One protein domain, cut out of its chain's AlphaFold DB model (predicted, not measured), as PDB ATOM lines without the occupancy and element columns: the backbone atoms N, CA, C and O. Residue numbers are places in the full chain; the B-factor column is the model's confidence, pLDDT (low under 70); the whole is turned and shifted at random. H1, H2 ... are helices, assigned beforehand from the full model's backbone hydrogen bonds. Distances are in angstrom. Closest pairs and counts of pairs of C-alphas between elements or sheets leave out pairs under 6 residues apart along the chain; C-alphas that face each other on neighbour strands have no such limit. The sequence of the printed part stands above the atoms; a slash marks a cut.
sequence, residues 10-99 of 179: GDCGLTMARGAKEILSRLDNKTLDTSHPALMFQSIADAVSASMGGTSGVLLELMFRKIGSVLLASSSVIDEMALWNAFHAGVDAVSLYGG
ATOM      1  N   GLY A  10     121.969 168.454 141.879       71.62
ATOM      2  CA  GLY A  10     123.028 169.375 142.301       71.62
ATOM      3  C   GLY A  10     122.606 170.436 143.324       71.62
ATOM      4  O   GLY A  10     123.407 171.300 143.683       71.62
ATOM      5  N   ASP A  11     121.373 170.385 143.837       83.00
ATOM      6  CA  ASP A  11     120.838 171.414 144.735       83.00
ATOM      7  C   ASP A  11     121.162 171.171 146.220       83.00
ATOM      8  O   ASP A  11     121.100 172.102 147.024       83.00
ATOM      9  N   CYS A  12     121.558 169.948 146.591       84.56
ATOM     10  CA  CYS A  12     121.654 169.529 147.989       84.56
ATOM     11  C   CYS A  12     122.590 170.439 148.799       84.56
ATOM     12  O   CYS A  12     122.210 170.939 149.858       84.56
ATOM     13  N   GLY A  13     123.777 170.747 148.267       85.31
ATOM     14  CA  GLY A  13     124.721 171.653 148.926       85.31
ATOM     15  C   GLY A  13     124.172 173.074 149.108       85.31
ATOM     16  O   GLY A  13     124.392 173.686 150.151       85.31
ATOM     17  N   LEU A  14     123.417 173.589 148.130       88.94
ATOM     18  CA  LEU A  14     122.764 174.898 148.231       88.94
ATOM     19  C   LEU A  14     121.644 174.881 149.274       88.94
ATOM     20  O   LEU A  14     121.530 175.824 150.056       88.94
ATOM     21  N   THR A  15     120.850 173.813 149.312       91.81
ATOM     22  CA  THR A  15     119.774 173.619 150.290       91.81
ATOM     23  C   THR A  15     120.334 173.557 151.711       91.81
ATOM     24  O   THR A  15     119.878 174.306 152.574       91.81
ATOM     25  N   MET A  16     121.387 172.768 151.947       92.88
ATOM     26  CA  MET A  16     122.074 172.709 153.246       92.88
ATOM     27  C   MET A  16     122.677 174.065 153.634       92.88
ATOM     28  O   MET A  16     122.537 174.509 154.773       92.88
ATOM     29  N   ALA A  17     123.299 174.770 152.683       92.81
ATOM     30  CA  ALA A  17     123.875 176.089 152.934       92.81
ATOM     31  C   ALA A  17     122.816 177.146 153.287       92.81
ATOM     32  O   ALA A  17     123.089 178.021 154.107       92.81
ATOM     33  N   ARG A  18     121.620 177.091 152.688       95.00
ATOM     34  CA  ARG A  18     120.496 177.978 153.043       95.00
ATOM     35  C   ARG A  18     120.023 177.726 154.472       95.00
ATOM     36  O   ARG A  18     119.938 178.684 155.232       95.00
ATOM     37  N   GLY A  19     119.825 176.459 154.844       96.00
ATOM     38  CA  GLY A  19     119.469 176.063 156.209       96.00
ATOM     39  C   GLY A  19     120.475 176.545 157.248       96.00
ATOM     40  O   GLY A  19     120.114 177.226 158.204       96.00
ATOM     41  N   ALA A  20     121.762 176.269 157.019       95.69
ATOM     42  CA  ALA A  20     122.829 176.687 157.925       95.69
ATOM     43  C   ALA A  20     122.910 178.217 158.079       95.69
ATOM     44  O   ALA A  20     123.087 178.716 159.190       95.69
ATOM     45  N   LYS A  21     122.744 178.972 156.983       97.19
ATOM     46  CA  LYS A  21     122.722 180.444 157.018       97.19
ATOM     47  C   LYS A  21     121.529 180.993 157.792       97.19
ATOM     48  O   LYS A  21     121.694 181.969 158.513       97.19
ATOM     49  N   GLU A  22     120.354 180.386 157.652       98.06
ATOM     50  CA  GLU A  22     119.165 180.799 158.398       98.06
ATOM     51  C   GLU A  22     119.328 180.530 159.899       98.06
ATOM     52  O   GLU A  22     119.063 181.415 160.710       98.06
ATOM     53  N   ILE A  23     119.843 179.355 160.279       97.88
ATOM     54  CA  ILE A  23     120.154 179.029 161.681       97.88
ATOM     55  C   ILE A  23     121.140 180.052 162.262       97.88
ATOM     56  O   ILE A  23     120.888 180.605 163.332       97.88
ATOM     57  N   LEU A  24     122.231 180.344 161.544       97.50
ATOM     58  CA  LEU A  24     123.234 181.322 161.973       97.50
ATOM     59  C   LEU A  24     122.640 182.733 162.093       97.50
ATOM     60  O   LEU A  24     122.842 183.397 163.103       97.50
ATOM     61  N   SER A  25     121.839 183.160 161.115       98.25
ATOM     62  CA  SER A  25     121.138 184.449 161.147       98.25
ATOM     63  C   SER A  25     120.238 184.580 162.379       98.25
ATOM     64  O   SER A  25     120.239 185.618 163.042       98.25
ATOM     65  N   ARG A  26     119.485 183.531 162.734       98.19
ATOM     66  CA  ARG A  26     118.643 183.547 163.940       98.19
ATOM     67  C   ARG A  26     119.461 183.555 165.224       98.19
ATOM     68  O   ARG A  26     119.065 184.210 166.186       98.19
ATOM     69  N   LEU A  27     120.596 182.861 165.244       97.12
ATOM     70  CA  LEU A  27     121.518 182.884 166.374       97.12
ATOM     71  C   LEU A  27     122.102 184.292 166.586       97.12
ATOM     72  O   LEU A  27     121.993 184.836 167.684       97.12
ATOM     73  N   ASP A  28     122.626 184.916 165.528       97.81
ATOM     74  CA  ASP A  28     123.222 186.260 165.568       97.81
ATOM     75  C   ASP A  28     122.203 187.332 165.985       97.81
ATOM     76  O   ASP A  28     122.508 188.241 166.761       97.81
ATOM     77  N   ASN A  29     120.957 187.190 165.522       97.50
ATOM     78  CA  ASN A  29     119.857 188.092 165.858       97.50
ATOM     79  C   ASN A  29     119.148 187.747 167.180       97.50
ATOM     80  O   ASN A  29     118.181 188.421 167.536       97.50
ATOM     81  N   LYS A  30     119.609 186.726 167.920       96.31
ATOM     82  CA  LYS A  30     119.008 186.250 169.183       96.31
ATOM     83  C   LYS A  30     117.528 185.858 169.061       96.31
ATOM     84  O   LYS A  30     116.761 186.010 170.008       96.31
ATOM     85  N   THR A  31     117.127 185.366 167.892       96.69
ATOM     86  CA  THR A  31     115.782 184.834 167.626       96.69
ATOM     87  C   THR A  31     115.741 183.306 167.616       96.69
ATOM     88  O   THR A  31     114.661 182.727 167.538       96.69
ATOM     89  N   LEU A  32     116.899 182.644 167.714       97.56
ATOM     90  CA  LEU A  32     117.003 181.214 167.995       97.56
ATOM     91  C   LEU A  32     116.956 180.994 169.511       97.56
ATOM     92  O   LEU A  32     117.787 181.545 170.234       97.56
ATOM     93  N   ASP A  33     116.001 180.202 169.999       96.94
ATOM     94  CA  ASP A  33     115.871 179.938 171.433       96.94
ATOM     95  C   ASP A  33     116.968 178.985 171.918       96.94
ATOM     96  O   ASP A  33     116.917 177.780 171.689       96.94
ATOM     97  N   THR A  34     117.975 179.520 172.606       95.50
ATOM     98  CA  THR A  34     119.070 178.734 173.190       95.50
ATOM     99  C   THR A  34     118.886 178.474 174.688       95.50
ATOM    100  O   THR A  34     119.837 178.058 175.347       95.50
ATOM    101  N   SER A  35     117.709 178.757 175.261       94.12
ATOM    102  CA  SER A  35     117.475 178.674 176.712       94.12
ATOM    103  C   SER A  35     117.401 177.240 177.239       94.12
ATOM    104  O   SER A  35     117.711 176.990 178.403       94.12
ATOM    105  N   HIS A  36     117.017 176.291 176.383       93.62
ATOM    106  CA  HIS A  36     116.919 174.873 176.706       93.62
ATOM    107  C   HIS A  36     117.218 174.031 175.454       93.62
ATOM    108  O   HIS A  36     116.693 174.368 174.389       93.62
ATOM    109  N   PRO A  37     117.976 172.914 175.533       94.50
ATOM    110  CA  PRO A  37     118.319 172.096 174.361       94.50
ATOM    111  C   PRO A  37     117.099 171.691 173.527       94.50
ATOM    112  O   PRO A  37     117.104 171.776 172.304       94.50
ATOM    113  N   ALA A  38     116.007 171.327 174.198       95.75
ATOM    114  CA  ALA A  38     114.771 170.957 173.524       95.75
ATOM    115  C   ALA A  38     114.168 172.105 172.686       95.75
ATOM    116  O   ALA A  38     113.748 171.880 171.553       95.75
ATOM    117  N   LEU A  39     114.168 173.335 173.217       96.06
ATOM    118  CA  LEU A  39     113.669 174.533 172.525       96.06
ATOM    119  C   LEU A  39     114.622 174.982 171.411       96.06
ATOM    120  O   LEU A  39     114.171 175.439 170.359       96.06
ATOM    121  N   MET A  40     115.923 174.757 171.600       97.25
ATOM    122  CA  MET A  40     116.940 174.961 170.572       97.25
ATOM    123  C   MET A  40     116.683 174.070 169.361       97.25
ATOM    124  O   MET A  40     116.635 174.571 168.240       97.25
ATOM    125  N   PHE A  41     116.425 172.775 169.564       98.06
ATOM    126  CA  PHE A  41     116.088 171.867 168.467       98.06
ATOM    127  C   PHE A  41     114.773 172.234 167.764       98.06
ATOM    128  O   PHE A  41     114.713 172.155 166.538       98.06
ATOM    129  N   GLN A  42     113.751 172.704 168.491       98.12
ATOM    130  CA  GLN A  42     112.529 173.225 167.857       98.12
ATOM    131  C   GLN A  42     112.815 174.480 167.019       98.12
ATOM    132  O   GLN A  42     112.392 174.563 165.868       98.12
ATOM    133  N   SER A  43     113.608 175.417 167.545       97.94
ATOM    134  CA  SER A  43     113.984 176.642 166.826       97.94
ATOM    135  C   SER A  43     114.830 176.357 165.581       97.94
ATOM    136  O   SER A  43     114.661 177.012 164.551       97.94
ATOM    137  N   ILE A  44     115.723 175.363 165.652       98.38
ATOM    138  CA  ILE A  44     116.484 174.861 164.500       98.38
ATOM    139  C   ILE A  44     115.534 174.243 163.472       98.38
ATOM    140  O   ILE A  44     115.668 174.529 162.283       98.38
ATOM    141  N   ALA A  45     114.553 173.447 163.902       98.25
ATOM    142  CA  ALA A  45     113.559 172.878 162.997       98.25
ATOM    143  C   ALA A  45     112.764 173.970 162.263       98.25
ATOM    144  O   ALA A  45     112.581 173.883 161.052       98.25
ATOM    145  N   ASP A  46     112.366 175.035 162.961       98.12
ATOM    146  CA  ASP A  46     111.665 176.173 162.356       98.12
ATOM    147  C   ASP A  46     112.556 176.961 161.377       98.12
ATOM    148  O   ASP A  46     112.068 177.507 160.385       98.12
ATOM    149  N   ALA A  47     113.866 177.036 161.634       97.94
ATOM    150  CA  ALA A  47     114.838 177.637 160.719       97.94
ATOM    151  C   ALA A  47     115.000 176.804 159.442       97.94
ATOM    152  O   ALA A  47     114.956 177.338 158.331       97.94
ATOM    153  N   VAL A  48     115.134 175.488 159.600       97.25
ATOM    154  CA  VAL A  48     115.208 174.525 158.497       97.25
ATOM    155  C   VAL A  48     113.935 174.575 157.656       97.25
ATOM    156  O   VAL A  48     114.028 174.758 156.446       97.25
ATOM    157  N   SER A  49     112.761 174.520 158.288       96.94
ATOM    158  CA  SER A  49     111.456 174.576 157.617       96.94
ATOM    159  C   SER A  49     111.280 175.845 156.774       96.94
ATOM    160  O   SER A  49     110.795 175.799 155.646       96.94
ATOM    161  N   ALA A  50     111.733 176.991 157.291       95.94
ATOM    162  CA  ALA A  50     111.587 178.279 156.613       95.94
ATOM    163  C   ALA A  50     112.525 178.472 155.408       95.94
ATOM    164  O   ALA A  50     112.255 179.321 154.557       95.94
ATOM    165  N   SER A  51     113.646 177.746 155.341       95.69
ATOM    166  CA  SER A  51     114.748 178.064 154.417       95.69
ATOM    167  C   SER A  51     115.188 176.912 153.513       95.69
ATOM    168  O   SER A  51     115.749 177.154 152.437       95.69
ATOM    169  N   MET A  52     114.942 175.666 153.917       94.56
ATOM    170  CA  MET A  52     115.303 174.475 153.158       94.56
ATOM    171  C   MET A  52     114.105 173.972 152.355       94.56
ATOM    172  O   MET A  52     113.007 173.806 152.872       94.56
ATOM    173  N   GLY A  53     114.332 173.705 151.069       87.50
ATOM    174  CA  GLY A  53     113.349 173.073 150.194       87.50
ATOM    175  C   GLY A  53     113.579 171.570 150.039       87.50
ATOM    176  O   GLY A  53     114.587 171.014 150.476       87.50
ATOM    177  N   GLY A  54     112.645 170.920 149.344       88.88
ATOM    178  CA  GLY A  54     112.762 169.518 148.949       88.88
ATOM    179  C   GLY A  54     112.701 168.525 150.111       88.88
ATOM    180  O   GLY A  54     112.472 168.874 151.268       88.88
ATOM    181  N   THR A  55     112.909 167.249 149.787       90.00
ATOM    182  CA  THR A  55     112.776 166.144 150.746       90.00
ATOM    183  C   THR A  55     113.765 166.258 151.906       90.00
ATOM    184  O   THR A  55     113.400 165.983 153.042       90.00
ATOM    185  N   SER A  56     114.999 166.713 151.655       89.94
ATOM    186  CA  SER A  56     116.006 166.876 152.712       89.94
ATOM    187  C   SER A  56     115.600 167.912 153.763       89.94
ATOM    188  O   SER A  56     115.847 167.677 154.939       89.94
ATOM    189  N   GLY A  57     114.958 169.018 153.364       94.19
ATOM    190  CA  GLY A  57     114.448 170.019 154.306       94.19
ATOM    191  C   GLY A  57     113.369 169.443 155.221       94.19
ATOM    192  O   GLY A  57     113.479 169.553 156.437       94.19
ATOM    193  N   VAL A  58     112.390 168.737 154.645       95.38
ATOM    194  CA  VAL A  58     111.298 168.100 155.405       95.38
ATOM    195  C   VAL A  58     111.823 167.031 156.367       95.38
ATOM    196  O   VAL A  58     111.403 166.980 157.521       95.38
ATOM    197  N   LEU A  59     112.754 166.183 155.920       96.12
ATOM    198  CA  LEU A  59     113.320 165.126 156.764       96.12
ATOM    199  C   LEU A  59     114.170 165.691 157.908       96.12
ATOM    200  O   LEU A  59     114.083 165.192 159.028       96.12
ATOM    201  N   LEU A  60     114.955 166.743 157.660       96.62
ATOM    202  CA  LEU A  60     115.745 167.386 158.711       96.62
ATOM    203  C   LEU A  60     114.871 168.177 159.686       96.62
ATOM    204  O   LEU A  60     115.098 168.091 160.890       96.62
ATOM    205  N   GLU A  61     113.843 168.884 159.205       98.00
ATOM    206  CA  GLU A  61     112.837 169.498 160.080       98.00
ATOM    207  C   GLU A  61     112.238 168.439 161.009       98.00
ATOM    208  O   GLU A  61     112.243 168.606 162.229       98.00
ATOM    209  N   LEU A  62     111.764 167.328 160.442       98.06
ATOM    210  CA  LEU A  62     111.175 166.230 161.196       98.06
ATOM    211  C   LEU A  62     112.141 165.667 162.243       98.06
ATOM    212  O   LEU A  62     111.747 165.478 163.396       98.06
ATOM    213  N   MET A  63     113.400 165.434 161.860       98.44
ATOM    214  CA  MET A  63     114.451 164.962 162.759       98.44
ATOM    215  C   MET A  63     114.612 165.904 163.955       98.44
ATOM    216  O   MET A  63     114.528 165.469 165.103       98.44
ATOM    217  N   PHE A  64     114.785 167.204 163.703       98.44
ATOM    218  CA  PHE A  64     114.993 168.193 164.759       98.44
ATOM    219  C   PHE A  64     113.752 168.385 165.639       98.44
ATOM    220  O   PHE A  64     113.880 168.427 166.865       98.44
ATOM    221  N   ARG A  65     112.540 168.397 165.061       98.50
ATOM    222  CA  ARG A  65     111.292 168.421 165.847       98.50
ATOM    223  C   ARG A  65     111.178 167.203 166.753       98.50
ATOM    224  O   ARG A  65     110.764 167.338 167.907       98.50
ATOM    225  N   LYS A  66     111.541 166.020 166.248       98.50
ATOM    226  CA  LYS A  66     111.493 164.773 167.014       98.50
ATOM    227  C   LYS A  66     112.499 164.782 168.161       98.50
ATOM    228  O   LYS A  66     112.101 164.468 169.281       98.50
ATOM    229  N   ILE A  67     113.737 165.215 167.916       98.38
ATOM    230  CA  ILE A  67     114.759 165.391 168.960       98.38
ATOM    231  C   ILE A  67     114.233 166.332 170.050       98.38
ATOM    232  O   ILE A  67     114.177 165.956 171.218       98.38
ATOM    233  N   GLY A  68     113.760 167.524 169.673       97.50
ATOM    234  CA  GLY A  68     113.224 168.494 170.630       97.50
ATOM    235  C   GLY A  68     112.032 167.948 171.423       97.50
ATOM    236  O   GLY A  68     111.945 168.154 172.629       97.50
ATOM    237  N   SER A  69     111.128 167.203 170.783       97.19
ATOM    238  CA  SER A  69     109.989 166.576 171.464       97.19
ATOM    239  C   SER A  69     110.412 165.519 172.484       97.19
ATOM    240  O   SER A  69     109.775 165.420 173.530       97.19
ATOM    241  N   VAL A  70     111.441 164.720 172.190       97.06
ATOM    242  CA  VAL A  70     111.949 163.702 173.123       97.06
ATOM    243  C   VAL A  70     112.619 164.368 174.322       97.06
ATOM    244  O   VAL A  70     112.342 163.987 175.456       97.06
ATOM    245  N   LEU A  71     113.407 165.420 174.091       96.44
ATOM    246  CA  LEU A  71     114.057 166.185 175.159       96.44
ATOM    247  C   LEU A  71     113.064 166.973 176.031       96.44
ATOM    248  O   LEU A  71     113.321 167.196 177.208       96.44
ATOM    249  N   LEU A  72     111.920 167.401 175.490       93.38
ATOM    250  CA  LEU A  72     110.847 167.996 176.304       93.38
ATOM    251  C   LEU A  72     110.175 166.967 177.223       93.38
ATOM    252  O   LEU A  72     109.653 167.337 178.271       93.38
ATOM    253  N   ALA A  73     110.150 165.698 176.814       91.44
ATOM    254  CA  ALA A  73     109.531 164.613 177.568       91.44
ATOM    255  C   ALA A  73     110.484 163.952 178.583       91.44
ATOM    256  O   ALA A  73     110.023 163.180 179.425       91.44
ATOM    257  N   SER A  74     111.792 164.222 178.509       86.94
ATOM    258  CA  SER A  74     112.771 163.730 179.484       86.94
ATOM    259  C   SER A  74     112.720 164.510 180.804       86.94
ATOM    260  O   SER A  74     112.024 165.517 180.934       86.94
ATOM    261  N   SER A  75     113.445 164.021 181.814       74.69
ATOM    262  CA  SER A  75     113.585 164.684 183.117       74.69
ATOM    263  C   SER A  75     114.111 166.122 182.982       74.69
ATOM    264  O   SER A  75     114.626 166.531 181.945       74.69
ATOM    265  N   SER A  76     114.003 166.908 184.058       69.44
ATOM    266  CA  SER A  76     114.383 168.329 184.071       69.44
ATOM    267  C   SER A  76     115.867 168.608 183.802       69.44
ATOM    268  O   SER A  76     116.235 169.767 183.624       69.44
ATOM    269  N   VAL A  77     116.721 167.581 183.785       82.38
ATOM    270  CA  VAL A  77     118.146 167.692 183.467       82.38
ATOM    271  C   VAL A  77     118.427 166.850 182.232       82.38
ATOM    272  O   VAL A  77     118.277 165.632 182.263       82.38
ATOM    273  N   ILE A  78     118.845 167.514 181.155       89.81
ATOM    274  CA  ILE A  78     119.283 166.859 179.923       89.81
ATOM    275  C   ILE A  78     120.752 166.478 180.085       89.81
ATOM    276  O   ILE A  78     121.622 167.349 180.061       89.81
ATOM    277  N   ASP A  79     121.015 165.190 180.277       90.88
ATOM    278  CA  ASP A  79     122.363 164.635 180.226       90.88
ATOM    279  C   ASP A  79     122.723 164.168 178.804       90.88
ATOM    280  O   ASP A  79     121.936 164.253 177.857       90.88
ATOM    281  N   GLU A  80     123.958 163.704 178.641       90.19
ATOM    282  CA  GLU A  80     124.470 163.226 177.359       90.19
ATOM    283  C   GLU A  80     123.682 162.017 176.832       90.19
ATOM    284  O   GLU A  80     123.378 161.934 175.641       90.19
ATOM    285  N   MET A  81     123.272 161.109 177.720       90.50
ATOM    286  CA  MET A  81     122.478 159.941 177.345       90.50
ATOM    287  C   MET A  81     121.100 160.352 176.813       90.50
ATOM    288  O   MET A  81     120.625 159.791 175.826       90.50
ATOM    289  N   ALA A  82     120.467 161.366 177.409       94.00
ATOM    290  CA  ALA A  82     119.221 161.935 176.910       94.00
ATOM    291  C   ALA A  82     119.384 162.545 175.507       94.00
ATOM    292  O   ALA A  82     118.503 162.361 174.662       94.00
ATOM    293  N   LEU A  83     120.510 163.214 175.224       94.56
ATOM    294  CA  LEU A  83     120.815 163.733 173.886       94.56
ATOM    295  C   LEU A  83     120.978 162.610 172.859       94.56
ATOM    296  O   LEU A  83     120.379 162.693 171.786       94.56
ATOM    297  N   TRP A  84     121.719 161.548 173.187       95.38
ATOM    298  CA  TRP A  84     121.908 160.416 172.276       95.38
ATOM    299  C   TRP A  84     120.615 159.643 172.016       95.38
ATOM    300  O   TRP A  84     120.301 159.347 170.863       95.38
ATOM    301  N   ASN A  85     119.798 159.424 173.049       95.12
ATOM    302  CA  ASN A  85     118.472 158.819 172.899       95.12
ATOM    303  C   ASN A  85     117.553 159.670 172.010       95.12
ATOM    304  O   ASN A  85     116.822 159.143 171.168       95.12
ATOM    305  N   ALA A  86     117.590 160.996 172.165       97.44
ATOM    306  CA  ALA A  86     116.817 161.898 171.322       97.44
ATOM    307  C   ALA A  86     117.330 161.910 169.874       97.44
ATOM    308  O   ALA A  86     116.516 161.899 168.948       97.44
ATOM    309  N   PHE A  87     118.652 161.889 169.669       97.62
ATOM    310  CA  PHE A  87     119.274 161.780 168.349       97.62
ATOM    311  C   PHE A  87     118.856 160.489 167.637       97.62
ATOM    312  O   PHE A  87     118.369 160.567 166.508       97.62
ATOM    313  N   HIS A  88     118.941 159.337 168.312       97.88
ATOM    314  CA  HIS A  88     118.457 158.052 167.797       97.88
ATOM    315  C   HIS A  88     116.984 158.153 167.380       97.88
ATOM    316  O   HIS A  88     116.650 157.901 166.224       97.88
ATOM    317  N   ALA A  89     116.112 158.661 168.255       98.31
ATOM    318  CA  ALA A  89     114.695 158.832 167.935       98.31
ATOM    319  C   ALA A  89     114.441 159.766 166.733       98.31
ATOM    320  O   ALA A  89     113.468 159.585 165.996       98.31
ATOM    321  N   GLY A  90     115.290 160.778 166.532       98.38
ATOM    322  CA  GLY A  90     115.264 161.637 165.349       98.38
ATOM    323  C   GLY A  90     115.631 160.880 164.072       98.38
ATOM    324  O   GLY A  90     114.931 161.010 163.068       98.38
ATOM    325  N   VAL A  91     116.691 160.070 164.111       98.25
ATOM    326  CA  VAL A  91     117.127 159.234 162.978       98.25
ATOM    327  C   VAL A  91     116.075 158.183 162.624       98.25
ATOM    328  O   VAL A  91     115.767 158.012 161.443       98.25
ATOM    329  N   ASP A  92     115.441 157.566 163.621       98.00
ATOM    330  CA  ASP A  92     114.316 156.646 163.418       98.00
ATOM    331  C   ASP A  92     113.155 157.318 162.689       98.00
ATOM    332  O   ASP A  92     112.571 156.741 161.771       98.00
ATOM    333  N   ALA A  93     112.832 158.567 163.045       97.94
ATOM    334  CA  ALA A  93     111.808 159.323 162.334       97.94
ATOM    335  C   ALA A  93     112.213 159.583 160.873       97.94
ATOM    336  O   ALA A  93     111.392 159.410 159.972       97.94
ATOM    337  N   VAL A  94     113.474 159.931 160.600       97.38
ATOM    338  CA  VAL A  94     113.956 160.082 159.215       97.38
ATOM    339  C   VAL A  94     113.823 158.773 158.439       97.38
ATOM    340  O   VAL A  94     113.352 158.799 157.304       97.38
ATOM    341  N   SER A  95     114.193 157.633 159.032       96.12
ATOM    342  CA  SER A  95     114.066 156.330 158.369       96.12
ATOM    343  C   SER A  95     112.605 155.974 158.098       96.12
ATOM    344  O   SER A  95     112.246 155.674 156.958       96.12
ATOM    345  N   LEU A  96     111.745 156.094 159.114       96.06
ATOM    346  CA  LEU A  96     110.331 155.735 159.031       96.06
ATOM    347  C   LEU A  96     109.586 156.557 157.974       96.06
ATOM    348  O   LEU A  96     108.877 155.996 157.140       96.06
ATOM    349  N   TYR A  97     109.734 157.882 158.006       94.44
ATOM    350  CA  TYR A  97     108.990 158.777 157.117       94.44
ATOM    351  C   TYR A  97     109.675 158.982 155.763       94.44
ATOM    352  O   TYR A  97     109.004 159.285 154.778       94.44
ATOM    353  N   GLY A  98     110.995 158.800 155.692       92.31
ATOM    354  CA  GLY A  98     111.745 158.809 154.436       92.31
ATOM    355  C   GLY A  98     111.607 157.514 153.634       92.31
ATOM    356  O   GLY A  98     111.861 157.528 152.431       92.31
ATOM    357  N   GLY A  99     111.211 156.407 154.274       92.38
ATOM    358  CA  GLY A  99     111.038 155.098 153.631       92.38
ATOM    359  C   GLY A  99     112.341 154.479 153.115       92.38
ATOM    360  O   GLY A  99     112.301 153.562 152.296       92.38
TER     361      GLY A  99
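What this domain is: This is residues 10 to 99 of the 179 residues of the protein "Hypothetical protein" of Ditylum brightwellii (UniProt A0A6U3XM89). Picture a flat slab of four helices, each touching the next along the chain: H2 and H3 make a close hairpin in the middle, H1 crosses H2 steeply on one side, and H4 folds back along the other side of H3, at a slant. H1 and H4, at the two sides, stay apart. You have 90 residues printed, with four named helices in the order H1, H2, H3, H4 and no named strand; the class is all helix. The whole is compact, with a radius of gyration of the C-alphas of 13.2 A, and spans 41 by 36 by 16 A.

How they stand to each other: Start at H1, residues 12 to 28, and go on to H2, residues 37 to 51: they touch, closest at the C-alphas of Gly 19 and Val 48, 5.1 A, at a steep tilt of 54 degrees, opposite ways. Next comes H3, residues 54 to 73, which touches H2 and forms a hairpin with it at a shallow tilt of 17 degrees; look at the closest C-alphas, those of Ala 38 and Gly 68, 4.1 A apart. H4, residues 80 to 98, touches H3 and forms a second hairpin, at 37 degrees, only just steep; the closest C-alphas are those of Met 63 and Gly 90, 4.3 A. H1 and H3 are close but not clearly touching, with the C-alphas of Thr 15 and Gly 57 closest at 7.6 A. H2 and H4 are apart. The helix packing is mostly crossed, but only just: 1 of the 3 touching pairs is at a shallow tilt. In H1, H2, H3 and H4 every O i to N i+4 pair is within hydrogen-bond range.

Where its parts are: Find C-alpha 12 at (121.654, 169.529, 147.989); from there H1 runs 24.3 A to C-alpha 28. H2 measures 21.1 A from C-alpha 37 to C-alpha 51. H3, the longest, begins at (112.762, 169.518, 148.949) and runs 29.2 A. H4 covers 26.6 A and ends at C-alpha 98, (111.745, 158.809, 154.436).

The domain as a whole: The C-alphas of Gly 10 and Ser 76 are the two farthest apart, 42.7 A. The printed part has no cut; the link from H2 to H3 is tight, and the other two are short. Mean pLDDT of the printed part is 94.3, and residue 76 is under 70.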